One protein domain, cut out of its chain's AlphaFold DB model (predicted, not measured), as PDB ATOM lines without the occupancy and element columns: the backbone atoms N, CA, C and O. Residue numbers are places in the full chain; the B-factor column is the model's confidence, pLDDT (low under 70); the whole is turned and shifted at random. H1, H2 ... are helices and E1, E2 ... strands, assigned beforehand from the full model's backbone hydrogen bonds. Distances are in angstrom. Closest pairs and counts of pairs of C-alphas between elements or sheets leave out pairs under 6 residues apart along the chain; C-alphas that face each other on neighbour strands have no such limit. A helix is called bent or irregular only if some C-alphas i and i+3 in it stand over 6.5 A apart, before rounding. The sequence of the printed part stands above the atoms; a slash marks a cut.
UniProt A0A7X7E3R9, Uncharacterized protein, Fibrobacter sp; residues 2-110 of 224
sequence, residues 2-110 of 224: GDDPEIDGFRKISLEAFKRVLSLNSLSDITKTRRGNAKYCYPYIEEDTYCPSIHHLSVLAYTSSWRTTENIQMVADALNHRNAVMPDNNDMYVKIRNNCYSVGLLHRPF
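AT A GLANCE: This is residues 2 to 110 of the 224 residues of an uncharacterized protein of Fibrobacter sp (UniProt A0A7X7E3R9). A small three-stranded sheet makes one part of this elongated domain and three helices the other, with H1 crossing between H2 and H3; beyond the sheet, the loop of residues 35 to 40 sticks out free. The printed part has 109 residues with three named helices and three named strands, in the order H1 E1 H2 H3 E2 E3, and is mixed in class. The sheet, order E1 E2 E3, is mixed. The whole is compact, with a radius of gyration of the C-alphas of 15.0 A, and spans 49 by 30 by 19 A.

IN THESE COORDINATES: Look first at the strands: E1 is residues 43 to 46, E2 93 to 96 and E3 99 to 102, which ends at C-alpha 102 (-20.594, -48.135, -53.569). Find C-alpha 5 at (7.888, -40.191, -48.341); from there H1 runs to residue 21, 25.9 A. H1 is irregular, with C-alphas 6 and 9 7.3 A apart. H2 is residues 54 to 62, and H3, residues 69 to 85, is 24.3 A long.

HOW THE PARTS SIT: E1 and E2 are parallel, with N 45 and O 93 2.9 A apart; E1, H2 H3, E2 form a strand-helix-strand unit, parallel neighbour strands joined through helices, with a right-handed crossover. E2 and E3 form an antiparallel hairpin, with N 101 and O 94 2.8 A apart. No named helix is on the sheet. H1, with residues 10 to 17 alone, touches H2 at a steep tilt of 60 degrees, opposite ways; their closest C-alphas, of Ser 14 and His 56, are 4.7 A apart. With residues 15 to 21 alone, H1 touches H3 at a steep tilt of 49 degrees, the same way; their closest C-alphas, of Val 21 and Ala 78, are 5.8 A apart. H2 and H3 are apart. In H2 and H3 every O i to N i+4 pair is within hydrogen-bond range; in H1, 10 of 13.

THE WHOLE: The C-alphas farthest apart, of Asn 37 and Thr 69, are 49.3 A apart. The printed part has no cut. The link from H1 to E1 is long, 21 residues. Look for pLDDT under 70 at residues 34 to 41, 90 to 91 and 102 to 107.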
ATOM      1  N   GLY A   2       7.892 -49.606 -47.684       73.38
ATOM      2  CA  GLY A   2       6.526 -49.162 -47.406       73.38
ATOM      3  C   GLY A   2       6.422 -48.024 -46.394       73.38
ATOM      4  O   GLY A   2       5.357 -47.834 -45.841       73.38
ATOM      5  N   ASP A   3       7.486 -47.259 -46.140       86.69
ATOM      6  CA  ASP A   3       7.407 -45.981 -45.405       86.69
ATOM      7  C   ASP A   3       7.927 -44.824 -46.276       86.69
ATOM      8  O   ASP A   3       8.444 -43.829 -45.770       86.69
ATOM      9  N   ASP A   4       7.802 -44.985 -47.594       90.19
ATOM     10  CA  ASP A   4       8.286 -44.046 -48.596       90.19
ATOM     11  C   ASP A   4       7.648 -42.650 -48.397       90.19
ATOM     12  O   ASP A   4       6.467 -42.552 -48.033       90.19
ATOM     13  N   PRO A   5       8.396 -41.545 -48.587       89.56
ATOM     14  CA  PRO A   5       7.888 -40.191 -48.341       89.56
ATOM     15  C   PRO A   5       6.584 -39.863 -49.086       89.56
ATOM     16  O   PRO A   5       5.742 -39.125 -48.575       89.56
ATOM     17  N   GLU A   6       6.387 -40.447 -50.266       91.06
ATOM     18  CA  GLU A   6       5.232 -40.252 -51.141       91.06
ATOM     19  C   GLU A   6       3.911 -40.713 -50.509       91.06
ATOM     20  O   GLU A   6       2.849 -40.193 -50.856       91.06
ATOM     21  N   ILE A   7       3.953 -41.663 -49.567       90.31
ATOM     22  CA  ILE A   7       2.757 -42.220 -48.916       90.31
ATOM     23  C   ILE A   7       2.513 -41.670 -47.503       90.31
ATOM     24  O   ILE A   7       1.477 -41.974 -46.907       90.31
ATOM     25  N   ASP A   8       3.401 -40.821 -46.969       91.69
ATOM     26  CA  ASP A   8       3.288 -40.274 -45.606       91.69
ATOM     27  C   ASP A   8       1.967 -39.522 -45.382       91.69
ATOM     28  O   ASP A   8       1.286 -39.727 -44.373       91.69
ATOM     29  N   GLY A   9       1.560 -38.701 -46.355       92.00
ATOM     30  CA  GLY A   9       0.297 -37.965 -46.289       92.00
ATOM     31  C   GLY A   9      -0.912 -38.897 -46.163       92.00
ATOM     32  O   GLY A   9      -1.776 -38.690 -45.310       92.00
ATOM     33  N   PHE A  10      -0.946 -39.968 -46.958       91.00
ATOM     34  CA  PHE A  10      -2.053 -40.923 -46.931       91.00
ATOM     35  C   PHE A  10      -2.025 -41.823 -45.686       91.00
ATOM     36  O   PHE A  10      -3.078 -42.135 -45.129       91.00
ATOM     37  N   ARG A  11      -0.839 -42.165 -45.169       93.75
ATOM     38  CA  ARG A  11      -0.676 -42.857 -43.879       93.75
ATOM     39  C   ARG A  11      -1.244 -42.033 -42.720       93.75
ATOM     40  O   ARG A  11      -2.018 -42.563 -41.926       93.75
ATOM     41  N   LYS A  12      -0.932 -40.734 -42.650       93.56
ATOM     42  CA  LYS A  12      -1.486 -39.820 -41.631       93.56
ATOM     43  C   LYS A  12      -3.010 -39.729 -41.715       93.56
ATOM     44  O   LYS A  12      -3.686 -39.852 -40.697       93.56
ATOM     45  N   ILE A  13      -3.550 -39.595 -42.928       92.12
ATOM     46  CA  ILE A  13      -5.002 -39.624 -43.168       92.12
ATOM     47  C   ILE A  13      -5.615 -40.949 -42.696       92.12
ATOM     48  O   ILE A  13      -6.682 -40.949 -42.088       92.12
ATOM     49  N   SER A  14      -4.928 -42.069 -42.931       92.25
ATOM     50  CA  SER A  14      -5.391 -43.397 -42.523       92.25
ATOM     51  C   SER A  14      -5.492 -43.535 -41.004       92.25
ATOM     52  O   SER A  14      -6.515 -44.011 -40.516       92.25
ATOM     53  N   LEU A  15      -4.495 -43.064 -40.247       93.88
ATOM     54  CA  LEU A  15      -4.556 -43.048 -38.778       93.88
ATOM     55  C   LEU A  15      -5.717 -42.202 -38.261       93.88
ATOM     56  O   LEU A  15      -6.483 -42.653 -37.410       93.88
ATOM     57  N   GLU A  16      -5.871 -40.990 -38.795       92.88
ATOM     58  CA  GLU A  16      -6.949 -40.086 -38.393       92.88
ATOM     59  C   GLU A  16      -8.333 -40.657 -38.734       92.88
ATOM     60  O   GLU A  16      -9.272 -40.498 -37.954       92.88
ATOM     61  N   ALA A  17      -8.470 -41.384 -39.848       90.06
ATOM     62  CA  ALA A  17      -9.714 -42.064 -40.199       90.06
ATOM     63  C   ALA A  17     -10.104 -43.121 -39.150       90.06
ATOM     64  O   ALA A  17     -11.261 -43.156 -38.737       90.06
ATOM     65  N   PHE A  18      -9.158 -43.943 -38.674       91.88
ATOM     66  CA  PHE A  18      -9.425 -44.898 -37.589       91.88
ATOM     67  C   PHE A  18      -9.724 -44.194 -36.265       91.88
ATOM     68  O   PHE A  18     -10.709 -44.525 -35.611       91.88
ATOM     69  N   LYS A  19      -8.953 -43.163 -35.912       93.31
ATOM     70  CA  LYS A  19      -9.168 -42.383 -34.688       93.31
ATOM     71  C   LYS A  19     -10.565 -41.774 -34.618       93.31
ATOM     72  O   LYS A  19     -11.198 -41.800 -33.568       93.31
ATOM     73  N   ARG A  20     -11.080 -41.256 -35.737       89.25
ATOM     74  CA  ARG A  20     -12.431 -40.679 -35.801       89.25
ATOM     75  C   ARG A  20     -13.529 -41.694 -35.518       89.25
ATOM     76  O   ARG A  20     -14.553 -41.295 -34.971       89.25
ATOM     77  N   VAL A  21     -13.326 -42.979 -35.819       89.00
ATOM     78  CA  VAL A  21     -14.332 -44.014 -35.531       89.00
ATOM     79  C   VAL A  21     -14.698 -44.045 -34.052       89.00
ATOM     80  O   VAL A  21     -15.870 -44.212 -33.740       89.00
ATOM     81  N   LEU A  22     -13.741 -43.789 -33.158       91.56
ATOM     82  CA  LEU A  22     -13.974 -43.748 -31.710       91.56
ATOM     83  C   LEU A  22     -15.005 -42.692 -31.284       91.56
ATOM     84  O   LEU A  22     -15.598 -42.811 -30.219       91.56
ATOM     85  N   SER A  23     -15.228 -41.660 -32.103       89.75
ATOM     86  CA  SER A  23     -16.224 -40.613 -31.835       89.75
ATOM     87  C   SER A  23     -17.630 -40.928 -32.361       89.75
ATOM     88  O   SER A  23     -18.557 -40.167 -32.095       89.75
ATOM     89  N   LEU A  24     -17.801 -42.021 -33.108       87.06
ATOM     90  CA  LEU A  24     -19.087 -42.403 -33.692       87.06
ATOM     91  C   LEU A  24     -19.888 -43.243 -32.700       87.06
ATOM     92  O   LEU A  24     -19.408 -44.283 -32.270       87.06
ATOM     93  N   ASN A  25     -21.125 -42.868 -32.384       87.50
ATOM     94  CA  ASN A  25     -22.017 -43.735 -31.605       87.50
ATOM     95  C   ASN A  25     -22.740 -44.728 -32.514       87.50
ATOM     96  O   ASN A  25     -23.041 -45.852 -32.121       87.50
ATOM     97  N   SER A  26     -23.029 -44.302 -33.741       84.69
ATOM     98  CA  SER A  26     -23.668 -45.127 -34.753       84.69
ATOM     99  C   SER A  26     -23.284 -44.666 -36.155       84.69
ATOM    100  O   SER A  26     -22.877 -43.526 -36.376       84.69
ATOM    101  N   LEU A  27     -23.495 -45.527 -37.150       80.44
ATOM    102  CA  LEU A  27     -23.385 -45.114 -38.549       80.44
ATOM    103  C   LEU A  27     -24.396 -44.006 -38.924       80.44
ATOM    104  O   LEU A  27     -24.151 -43.208 -39.832       80.44
ATOM    105  N   SER A  28     -25.538 -43.937 -38.231       82.00
ATOM    106  CA  SER A  28     -26.551 -42.907 -38.488       82.00
ATOM    107  C   SER A  28     -26.036 -41.488 -38.220       82.00
ATOM    108  O   SER A  28     -26.494 -40.548 -38.863       82.00
ATOM    109  N   ASP A  29     -25.004 -41.351 -37.382       83.44
ATOM    110  CA  ASP A  29     -24.391 -40.071 -37.016       83.44
ATOM    111  C   ASP A  29     -23.709 -39.385 -38.210       83.44
ATOM    112  O   ASP A  29     -23.592 -38.161 -38.253       83.44
ATOM    113  N   ILE A  30     -23.256 -40.176 -39.188       83.19
ATOM    114  CA  ILE A  30     -22.517 -39.689 -40.358       83.19
ATOM    115  C   ILE A  30     -23.267 -39.878 -41.673       83.19
ATOM    116  O   ILE A  30     -22.860 -39.330 -42.698       83.19
ATOM    117  N   THR A  31     -24.364 -40.637 -41.671       84.44
ATOM    118  CA  THR A  31     -25.120 -40.923 -42.890       84.44
ATOM    119  C   THR A  31     -26.232 -39.923 -43.138       84.44
ATOM    120  O   THR A  31     -26.961 -39.487 -42.252       84.44
ATOM    121  N   LYS A  32     -26.402 -39.592 -44.412       84.88
ATOM    122  CA  LYS A  32     -27.508 -38.807 -44.942       84.88
ATOM    123  C   LYS A  32     -28.358 -39.691 -45.840       84.88
ATOM    124  O   LYS A  32     -27.866 -40.590 -46.514       84.88
ATOM    125  N   THR A  33     -29.647 -39.402 -45.902       80.00
ATOM    126  CA  THR A  33     -30.571 -40.006 -46.869       80.00
ATOM    127  C   THR A  33     -31.003 -38.950 -47.876       80.00
ATOM    128  O   THR A  33     -31.272 -37.798 -47.520       80.00
ATOM    129  N   ARG A  34     -31.068 -39.310 -49.165       69.81
ATOM    130  CA  ARG A  34     -31.596 -38.391 -50.184       69.81
ATOM    131  C   ARG A  34     -33.086 -38.154 -49.914       69.81
ATOM    132  O   ARG A  34     -33.852 -39.108 -49.819       69.81
ATOM    133  N   ARG A  35     -33.500 -36.885 -49.822       62.88
ATOM    134  CA  ARG A  35     -34.918 -36.502 -49.723       62.88
ATOM    135  C   ARG A  35     -35.596 -36.683 -51.090       62.88
ATOM    136  O   ARG A  35     -35.141 -36.093 -52.066       62.88
ATOM    137  N   GLY A  36     -36.675 -37.470 -51.150       60.12
ATOM    138  CA  GLY A  36     -37.536 -37.642 -52.334       60.12
ATOM    139  C   GLY A  36     -37.779 -39.104 -52.732       60.12
ATOM    140  O   GLY A  36     -37.026 -39.984 -52.337       60.12
ATOM    141  N   ASN A  37     -38.810 -39.356 -53.550       55.50
ATOM    142  CA  ASN A  37     -39.214 -40.685 -54.053       55.50
ATOM    143  C   ASN A  37     -38.269 -41.241 -55.141       55.50
ATOM    144  O   ASN A  37     -38.711 -41.787 -56.154       55.50
ATOM    145  N   ALA A  38     -36.957 -41.064 -54.986       60.28
ATOM    146  CA  ALA A  38     -36.003 -41.694 -55.884       60.28
ATOM    147  C   ALA A  38     -36.026 -43.210 -55.642       60.28
ATOM    148  O   ALA A  38     -35.999 -43.660 -54.502       60.28
ATOM    149  N   LYS A  39     -36.012 -44.008 -56.715       56.69
ATOM    150  CA  LYS A  39     -36.029 -45.487 -56.676       56.69
ATOM    151  C   LYS A  39     -34.917 -46.113 -55.801       56.69
ATOM    152  O   LYS A  39     -34.991 -47.291 -55.478       56.69
ATOM    153  N   TYR A  40     -33.907 -45.325 -55.419       57.25
ATOM    154  CA  TYR A  40     -32.708 -45.723 -54.686       57.25
ATOM    155  C   TYR A  40     -32.364 -44.693 -53.586       57.25
ATOM    156  O   TYR A  40     -31.455 -43.876 -53.745       57.25
ATOM    157  N   CYS A  41     -33.108 -44.702 -52.476       64.19
ATOM    158  CA  CYS A  41     -32.858 -43.881 -51.278       64.19
ATOM    159  C   CYS A  41     -31.807 -44.513 -50.350       64.19
ATOM    160  O   CYS A  41     -32.052 -44.688 -49.157       64.19
ATOM    161  N   TYR A  42     -30.643 -44.886 -50.884       73.69
ATOM    162  CA  TYR A  42     -29.593 -45.483 -50.060       73.69
ATOM    163  C   TYR A  42     -28.960 -44.445 -49.119       73.69
ATOM    164  O   TYR A  42     -28.791 -43.283 -49.523       73.69
ATOM    165  N   PRO A  43     -28.606 -44.836 -47.881       80.50
ATOM    166  CA  PRO A  43     -27.822 -43.986 -46.999       80.50
ATOM    167  C   PRO A  43     -26.469 -43.685 -47.650       80.50
ATOM    168  O   PRO A  43     -25.864 -44.542 -48.300       80.50
ATOM    169  N   TYR A  44     -25.994 -42.454 -47.499       82.38
ATOM    170  CA  TYR A  44     -24.715 -42.034 -48.048       82.38
ATOM    171  C   TYR A  44     -23.935 -41.145 -47.086       82.38
ATOM    172  O   TYR A  44     -24.525 -40.430 -46.280       82.38
ATOM    173  N   ILE A  45     -22.613 -41.156 -47.211       83.06
ATOM    174  CA  ILE A  45     -21.724 -40.174 -46.580       83.06
ATOM    175  C   ILE A  45     -21.192 -39.211 -47.641       83.06
ATOM    176  O   ILE A  45     -21.119 -39.559 -48.825       83.06
ATOM    177  N   GLU A  46     -20.866 -37.990 -47.236       82.88
ATOM    178  CA  GLU A  46     -20.230 -37.014 -48.127       82.88
ATOM    179  C   GLU A  46     -18.721 -37.299 -48.226       82.88
ATOM    180  O   GLU A  46     -18.148 -37.980 -47.376       82.88
ATOM    181  N   GLU A  47     -18.062 -36.779 -49.260       78.62
ATOM    182  CA  GLU A  47     -16.623 -36.988 -49.496       78.62
ATOM    183  C   GLU A  47     -15.710 -36.488 -48.359       78.62
ATOM    184  O   GLU A  47     -14.611 -37.005 -48.179       78.62
ATOM    185  N   ASP A  48     -16.172 -35.515 -47.571       77.19
ATOM    186  CA  ASP A  48     -15.475 -34.959 -46.406       77.19
ATOM    187  C   ASP A  48     -15.725 -35.755 -45.112       77.19
ATOM    188  O   ASP A  48     -15.163 -35.452 -44.054       77.19
ATOM    189  N   THR A  49     -16.550 -36.802 -45.180       75.81
ATOM    190  CA  THR A  49     -16.835 -37.697 -44.063       75.81
ATOM    191  C   THR A  49     -15.775 -38.798 -44.017       75.81
ATOM    192  O   THR A  49     -15.844 -39.802 -44.725       75.81
ATOM    193  N   TYR A  50     -14.761 -38.610 -43.171       71.19
ATOM    194  CA  TYR A  50     -13.650 -39.553 -43.012       71.19
ATOM    195  C   TYR A  50     -14.110 -40.837 -42.303       71.19
ATOM    196  O   TYR A  50     -14.121 -40.907 -41.075       71.19
ATOM    197  N   CYS A  51     -14.466 -41.856 -43.086       76.88
ATOM    198  CA  CYS A  51     -14.702 -43.225 -42.628       76.88
ATOM    199  C   CYS A  51     -13.571 -44.131 -43.146       76.88
ATOM    200  O   CYS A  51     -13.264 -44.081 -44.345       76.88
ATOM    201  N   PRO A  52     -12.942 -44.973 -42.302       84.06
ATOM    202  CA  PRO A  52     -11.866 -45.841 -42.757       84.06
ATOM    203  C   PRO A  52     -12.373 -46.854 -43.789       84.06
ATOM    204  O   PRO A  52     -13.515 -47.317 -43.753       84.06
ATOM    205  N   SER A  53     -11.486 -47.196 -44.717       81.50
ATOM    206  CA  SER A  53     -11.726 -48.101 -45.846       81.50
ATOM    207  C   SER A  53     -10.589 -49.114 -45.943       81.50
ATOM    208  O   SER A  53      -9.595 -49.002 -45.223       81.50
ATOM    209  N   ILE A  54     -10.717 -50.097 -46.841       81.25
ATOM    210  CA  ILE A  54      -9.710 -51.155 -46.977       81.25
ATOM    211  C   ILE A  54      -8.341 -50.582 -47.328       81.25
ATOM    212  O   ILE A  54      -7.340 -51.045 -46.814       81.25
ATOM    213  N   HIS A  55      -8.295 -49.506 -48.113       85.38
ATOM    214  CA  HIS A  55      -7.039 -48.861 -48.482       85.38
ATOM    215  C   HIS A  55      -6.342 -48.217 -47.283       85.38
ATOM    216  O   HIS A  55      -5.121 -48.302 -47.183       85.38
ATOM    217  N   HIS A  56      -7.109 -47.630 -46.358       89.94
ATOM    218  CA  HIS A  56      -6.555 -47.099 -45.113       89.94
ATOM    219  C   HIS A  56      -5.978 -48.232 -44.256       89.94
ATOM    220  O   HIS A  56      -4.860 -48.114 -43.763       89.94
ATOM    221  N   LEU A  57      -6.702 -49.354 -44.131       90.69
ATOM    222  CA  LEU A  57      -6.207 -50.542 -43.433       90.69
ATOM    223  C   LEU A  57      -4.919 -51.075 -44.078       90.69
ATOM    224  O   LEU A  57      -3.922 -51.248 -43.383       90.69
ATOM    225  N   SER A  58      -4.917 -51.281 -45.396       90.06
ATOM    226  CA  SER A  58      -3.766 -51.819 -46.118       90.06
ATOM    227  C   SER A  58      -2.541 -50.917 -45.963       90.06
ATOM    228  O   SER A  58      -1.456 -51.404 -45.669       90.06
ATOM    229  N   VAL A  59      -2.684 -49.596 -46.093       92.06
ATOM    230  CA  VAL A  59      -1.539 -48.690 -45.925       92.06
ATOM    231  C   VAL A  59      -0.974 -48.758 -44.515       92.06
ATOM    232  O   VAL A  59       0.241 -48.840 -44.367       92.06
ATOM    233  N   LEU A  60      -1.811 -48.810 -43.479       94.00
ATOM    234  CA  LEU A  60      -1.322 -49.008 -42.113       94.00
ATOM    235  C   LEU A  60      -0.660 -50.385 -41.925       94.00
ATOM    236  O   LEU A  60       0.382 -50.479 -41.279       94.00
ATOM    237  N   ALA A  61      -1.198 -51.439 -42.540       93.06
ATOM    238  CA  ALA A  61      -0.639 -52.789 -42.472       93.06
ATOM    239  C   ALA A  61       0.752 -52.900 -43.122       93.06
ATOM    240  O   ALA A  61       1.606 -53.628 -42.614       93.06
ATOM    241  N   TYR A  62       1.006 -52.167 -44.210       92.62
ATOM    242  CA  TYR A  62       2.273 -52.213 -44.958       92.62
ATOM    243  C   TYR A  62       3.255 -51.072 -44.636       92.62
ATOM    244  O   TYR A  62       4.365 -51.071 -45.162       92.62
ATOM    245  N   THR A  63       2.882 -50.143 -43.752       92.94
ATOM    246  CA  THR A  63       3.758 -49.087 -43.205       92.94
ATOM    247  C   THR A  63       4.087 -49.373 -41.739       92.94
ATOM    248  O   THR A  63       3.306 -50.018 -41.032       92.94
ATOM    249  N   SER A  64       5.230 -48.888 -41.248       91.50
ATOM    250  CA  SER A  64       5.689 -49.155 -39.876       91.50
ATOM    251  C   SER A  64       5.937 -47.903 -39.040       91.50
ATOM    252  O   SER A  64       5.808 -47.961 -37.820       91.50
ATOM    253  N   SER A  65       6.191 -46.749 -39.663       91.75
ATOM    254  CA  SER A  65       6.612 -45.540 -38.938       91.75
ATOM    255  C   SER A  65       5.554 -44.958 -37.992       91.75
ATOM    256  O   SER A  65       5.851 -44.070 -37.201       91.75
ATOM    257  N   TRP A  66       4.300 -45.399 -38.106       93.56
ATOM    258  CA  TRP A  66       3.199 -44.966 -37.251       93.56
ATOM    259  C   TRP A  66       3.019 -45.830 -35.998       93.56
ATOM    260  O   TRP A  66       2.262 -45.436 -35.111       93.56
ATOM    261  N   ARG A  67       3.664 -47.000 -35.926       93.00
ATOM    262  CA  ARG A  67       3.405 -48.055 -34.932       93.00
ATOM    263  C   ARG A  67       4.031 -47.754 -33.570       93.00
ATOM    264  O   ARG A  67       4.900 -48.480 -33.098       93.00
ATOM    265  N   THR A  68       3.594 -46.675 -32.935       94.62
ATOM    266  CA  THR A  68       3.854 -46.442 -31.508       94.62
ATOM    267  C   THR A  68       2.844 -47.220 -30.669       94.62
ATOM    268  O   THR A  68       1.758 -47.551 -31.154       94.62
ATOM    269  N   THR A  69       3.165 -47.495 -29.405       93.38
ATOM    270  CA  THR A  69       2.262 -48.203 -28.482       93.38
ATOM    271  C   THR A  69       0.898 -47.517 -28.380       93.38
ATOM    272  O   THR A  69      -0.135 -48.185 -28.393       93.38
ATOM    273  N   GLU A  70       0.881 -46.182 -28.353       95.44
ATOM    274  CA  GLU A  70      -0.335 -45.370 -28.282       95.44
ATOM    275  C   GLU A  70      -1.174 -45.504 -29.555       95.44
ATOM    276  O   GLU A  70      -2.391 -45.671 -29.484       95.44
ATOM    277  N   ASN A  71      -0.536 -45.465 -30.728       96.31
ATOM    278  CA  ASN A  71      -1.245 -45.587 -31.998       96.31
ATOM    279  C   ASN A  71      -1.770 -47.006 -32.225       96.31
ATOM    280  O   ASN A  71      -2.887 -47.162 -32.712       96.31
ATOM    281  N   ILE A  72      -1.000 -48.037 -31.859       95.62
ATOM    282  CA  ILE A  72      -1.453 -49.433 -31.914       95.62
ATOM    283  C   ILE A  72      -2.685 -49.611 -31.023       95.62
ATOM    284  O   ILE A  72      -3.682 -50.175 -31.473       95.62
ATOM    285  N   GLN A  73      -2.642 -49.086 -29.793       95.62
ATOM    286  CA  GLN A  73      -3.780 -49.133 -28.877       95.62
ATOM    287  C   GLN A  73      -4.999 -48.408 -29.460       95.62
ATOM    288  O   GLN A  73      -6.079 -48.985 -29.529       95.62
ATOM    289  N   MET A  74      -4.812 -47.186 -29.966       96.62
ATOM    290  CA  MET A  74      -5.881 -46.402 -30.587       96.62
ATOM    291  C   MET A  74      -6.543 -47.149 -31.750       96.62
ATOM    292  O   MET A  74      -7.770 -47.170 -31.850       96.62
ATOM    293  N   VAL A  75      -5.756 -47.790 -32.619       95.62
ATOM    294  CA  VAL A  75      -6.296 -48.546 -33.754       95.62
ATOM    295  C   VAL A  75      -7.010 -49.818 -33.289       95.62
ATOM    296  O   VAL A  75      -8.061 -50.146 -33.838       95.62
ATOM    297  N   ALA A  76      -6.497 -50.512 -32.269       95.56
ATOM    298  CA  ALA A  76      -7.172 -51.670 -31.683       95.56
ATOM    299  C   ALA A  76      -8.554 -51.292 -31.121       95.56
ATOM    300  O   ALA A  76      -9.557 -51.923 -31.465       95.56
ATOM    301  N   ASP A  77      -8.617 -50.210 -30.343       96.00
ATOM    302  CA  ASP A  77      -9.865 -49.690 -29.780       96.00
ATOM    303  C   ASP A  77     -10.831 -49.259 -30.889       96.00
ATOM    304  O   ASP A  77     -12.015 -49.596 -30.855       96.00
ATOM    305  N   ALA A  78     -10.324 -48.585 -31.927       93.69
ATOM    306  CA  ALA A  78     -11.126 -48.165 -33.070       93.69
ATOM    307  C   ALA A  78     -11.730 -49.357 -33.826       93.69
ATOM    308  O   ALA A  78     -12.883 -49.286 -34.249       93.69
ATOM    309  N   LEU A  79     -10.984 -50.453 -33.998       93.12
ATOM    310  CA  LEU A  79     -11.459 -51.667 -34.669       93.12
ATOM    311  C   LEU A  79     -12.562 -52.374 -33.873       93.12
ATOM    312  O   LEU A  79     -13.579 -52.758 -34.458       93.12
ATOM    313  N   ASN A  80     -12.382 -52.520 -32.558       94.06
ATOM    314  CA  ASN A  80     -13.390 -53.116 -31.680       94.06
ATOM    315  C   ASN A  80     -14.655 -52.252 -31.640       94.06
ATOM    316  O   ASN A  80     -15.757 -52.747 -31.883       94.06
ATOM    317  N   HIS A  81     -14.491 -50.943 -31.435       92.62
ATOM    318  CA  HIS A  81     -15.598 -49.990 -31.419       92.62
ATOM    319  C   HIS A  81     -16.361 -49.987 -32.744       92.62
ATOM    320  O   HIS A  81     -17.586 -50.091 -32.761       92.62
ATOM    321  N   ARG A  82     -15.643 -49.984 -33.877       88.44
ATOM    322  CA  ARG A  82     -16.238 -50.101 -35.215       88.44
ATOM    323  C   ARG A  82     -17.149 -51.319 -35.325       88.44
ATOM    324  O   ARG A  82     -18.253 -51.201 -35.846       88.44
ATOM    325  N   ASN A  83     -16.683 -52.488 -34.890       88.56
ATOM    326  CA  ASN A  83     -17.468 -53.717 -34.981       88.56
ATOM    327  C   ASN A  83     -18.725 -53.677 -34.107       88.56
ATOM    328  O   ASN A  83     -19.718 -54.288 -34.486       88.56
ATOM    329  N   ALA A  84     -18.698 -52.942 -32.994       89.00
ATOM    330  CA  ALA A  84     -19.852 -52.770 -32.119       89.00
ATOM    331  C   ALA A  84     -20.909 -51.805 -32.690       89.00
ATOM    332  O   ALA A  84     -22.103 -52.049 -32.535       89.00
ATOM    333  N   VAL A  85     -20.491 -50.719 -33.354       86.50
ATOM    334  CA  VAL A  85     -21.412 -49.660 -33.827       86.50
ATOM    335  C   VAL A  85     -21.901 -49.840 -35.269       86.50
ATOM    336  O   VAL A  85     -22.867 -49.193 -35.683       86.50
ATOM    337  N   MET A  86     -21.231 -50.678 -36.067       82.94
ATOM    338  CA  MET A  86     -21.600 -50.923 -37.464       82.94
ATOM    339  C   MET A  86     -22.738 -51.953 -37.567       82.94
ATOM    340  O   MET A  86     -22.648 -53.019 -36.966       82.94
ATOM    341  N   PRO A  87     -23.789 -51.701 -38.368       78.50
ATOM    342  CA  PRO A  87     -24.861 -52.673 -38.559       78.50
ATOM    343  C   PRO A  87     -24.437 -53.840 -39.467       78.50
ATOM    344  O   PRO A  87     -23.653 -53.671 -40.402       78.50
ATOM    345  N   ASP A  88     -25.019 -55.023 -39.237       75.12
ATOM    346  CA  ASP A  88     -24.731 -56.259 -39.988       75.12
ATOM    347  C   ASP A  88     -24.977 -56.148 -41.498       75.12
ATOM    348  O   ASP A  88     -24.290 -56.786 -42.301       75.12
ATOM    349  N   ASN A  89     -25.963 -55.344 -41.901       70.38
ATOM    350  CA  ASN A  89     -26.243 -55.079 -43.301       70.38
ATOM    351  C   ASN A  89     -26.253 -53.575 -43.556       70.38
ATOM    352  O   ASN A  89     -27.106 -52.855 -43.041       70.38
ATOM    353  N   ASN A  90     -25.298 -53.117 -44.359       65.75
ATOM    354  CA  ASN A  90     -25.150 -51.712 -44.677       65.75
ATOM    355  C   ASN A  90     -24.761 -51.519 -46.143       65.75
ATOM    356  O   ASN A  90     -23.593 -51.651 -46.514       65.75
ATOM    357  N   ASP A  91     -25.754 -51.170 -46.955       67.19
ATOM    358  CA  ASP A  91     -25.568 -50.738 -48.338       67.19
ATOM    359  C   ASP A  91     -25.437 -49.208 -48.368       67.19
ATOM    360  O   ASP A  91     -26.300 -48.485 -48.871       67.19
ATOM    361  N   MET A  92     -24.364 -48.710 -47.750       74.31
ATOM    362  CA  MET A  92     -24.020 -47.292 -47.755       74.31
ATOM    363  C   MET A  92     -23.171 -46.926 -48.975       74.31
ATOM    364  O   MET A  92     -22.356 -47.713 -49.461       74.31
ATOM    365  N   TYR A  93     -23.359 -45.700 -49.458       78.81
ATOM    366  CA  TYR A  93     -22.634 -45.136 -50.592       78.81
ATOM    367  C   TYR A  93     -21.805 -43.918 -50.167       78.81
ATOM    368  O   TYR A  93     -22.156 -43.207 -49.231       78.81
ATOM    369  N   VAL A  94     -20.728 -43.618 -50.888       79.50
ATOM    370  CA  VAL A  94     -20.055 -42.316 -50.797       79.50
ATOM    371  C   VAL A  94     -20.551 -41.445 -51.934       79.50
ATOM    372  O   VAL A  94     -20.541 -41.848 -53.100       79.50
ATOM    373  N   LYS A  95     -21.003 -40.242 -51.598       81.62
ATOM    374  CA  LYS A  95     -21.393 -39.235 -52.572       81.62
ATOM    375  C   LYS A  95     -20.207 -38.313 -52.841       81.62
ATOM    376  O   LYS A  95     -19.751 -37.605 -51.952       81.62
ATOM    377  N   ILE A  96     -19.750 -38.307 -54.088       80.62
ATOM    378  CA  ILE A  96     -18.722 -37.391 -54.590       80.62
ATOM    379  C   ILE A  96     -19.411 -36.507 -55.621       80.62
ATOM    380  O   ILE A  96     -19.865 -36.984 -56.670       80.62
ATOM    381  N   ARG A  97     -19.531 -35.210 -55.319       80.88
ATOM    382  CA  ARG A  97     -20.320 -34.256 -56.116       80.88
ATOM    383  C   ARG A  97     -21.755 -34.774 -56.338       80.88
ATOM    384  O   ARG A  97     -22.504 -34.932 -55.379       80.88
ATOM    385  N   ASN A  98     -22.155 -35.069 -57.579       77.81
ATOM    386  CA  ASN A  98     -23.496 -35.583 -57.907       77.81
ATOM    387  C   ASN A  98     -23.571 -37.115 -58.045       77.81
ATOM    388  O   ASN A  98     -24.671 -37.659 -58.180       77.81
ATOM    389  N   ASN A  99     -22.433 -37.810 -57.971       77.25
ATOM    390  CA  ASN A  99     -22.343 -39.252 -58.169       77.25
ATOM    391  C   ASN A  99     -22.295 -39.990 -56.830       77.25
ATOM    392  O   ASN A  99     -21.710 -39.504 -55.865       77.25
ATOM    393  N   CYS A 100     -22.900 -41.176 -56.778       75.25
ATOM    394  CA  CYS A 100     -22.840 -42.071 -55.624       75.25
ATOM    395  C   CYS A 100     -22.065 -43.330 -56.007       75.25
ATOM    396  O   CYS A 100     -22.398 -43.991 -56.990       75.25
ATOM    397  N   TYR A 101     -21.055 -43.664 -55.212       74.12
ATOM    398  CA  TYR A 101     -20.193 -44.822 -55.400       74.12
ATOM    399  C   TYR A 101     -20.432 -45.806 -54.262       74.12
ATOM    400  O   TYR A 101     -20.512 -45.409 -53.100       74.12
ATOM    401  N   SER A 102     -20.579 -47.088 -54.591       68.44
ATOM    402  CA  SER A 102     -20.594 -48.135 -53.569       68.44
ATOM    403  C   SER A 102     -19.181 -48.283 -53.020       68.44
ATOM    404  O   SER A 102     -18.232 -48.410 -53.793       68.44
ATOM    405  N   VAL A 103     -19.032 -48.267 -51.699       63.12
ATOM    406  CA  VAL A 103     -17.715 -48.331 -51.043       63.12
ATOM    407  C   VAL A 103     -17.523 -49.702 -50.418       63.12
ATOM    408  O   VAL A 103     -17.255 -49.849 -49.236       63.12
ATOM    409  N   GLY A 104     -17.737 -50.728 -51.242       54.47
ATOM    410  CA  GLY A 104     -17.873 -52.123 -50.835       54.47
ATOM    411  C   GLY A 104     -16.917 -52.630 -49.740       54.47
ATOM    412  O   GLY A 104     -15.789 -52.178 -49.563       54.47
ATOM    413  N   LEU A 105     -17.407 -53.676 -49.068       53.66
ATOM    414  CA  LEU A 105     -16.721 -54.617 -48.170       53.66
ATOM    415  C   LEU A 105     -16.409 -54.146 -46.740       53.66
ATOM    416  O   LEU A 105     -16.461 -54.991 -45.853       53.66
ATOM    417  N   LEU A 106     -16.210 -52.852 -46.458       57.28
ATOM    418  CA  LEU A 106     -15.955 -52.362 -45.084       57.28
ATOM    419  C   LEU A 106     -17.087 -51.526 -44.476       57.28
ATOM    420  O   LEU A 106     -16.856 -50.598 -43.703       57.28
ATOM    421  N   HIS A 107     -18.331 -51.883 -44.760       62.53
ATOM    422  CA  HIS A 107     -19.500 -51.290 -44.099       62.53
ATOM    423  C   HIS A 107     -20.192 -52.227 -43.114       62.53
ATOM    424  O   HIS A 107     -21.133 -51.816 -42.444       62.53
ATOM    425  N   ARG A 108     -19.684 -53.456 -43.000       76.38
ATOM    426  CA  ARG A 108     -20.137 -54.457 -42.040       76.38
ATOM    427  C   ARG A 108     -19.100 -54.638 -40.933       76.38
ATOM    428  O   ARG A 108     -17.913 -54.341 -41.160       76.38
ATOM    429  N   PRO A 109     -19.516 -55.118 -39.754       82.88
ATOM    430  CA  PRO A 109     -18.595 -55.642 -38.761       82.88
ATOM    431  C   PRO A 109     -17.673 -56.682 -39.388       82.88
ATOM    432  O   PRO A 109     -18.090 -57.489 -40.222       82.88
ATOM    433  N   PHE A 110     -16.406 -56.645 -38.998       86.75
ATOM    434  CA  PHE A 110     -15.488 -57.716 -39.340       86.75
ATOM    435  C   PHE A 110     -15.924 -58.996 -38.640       86.75
ATOM    436  O   PHE A 110     -16.306 -58.964 -37.470       86.75
TER     437      PHE A 110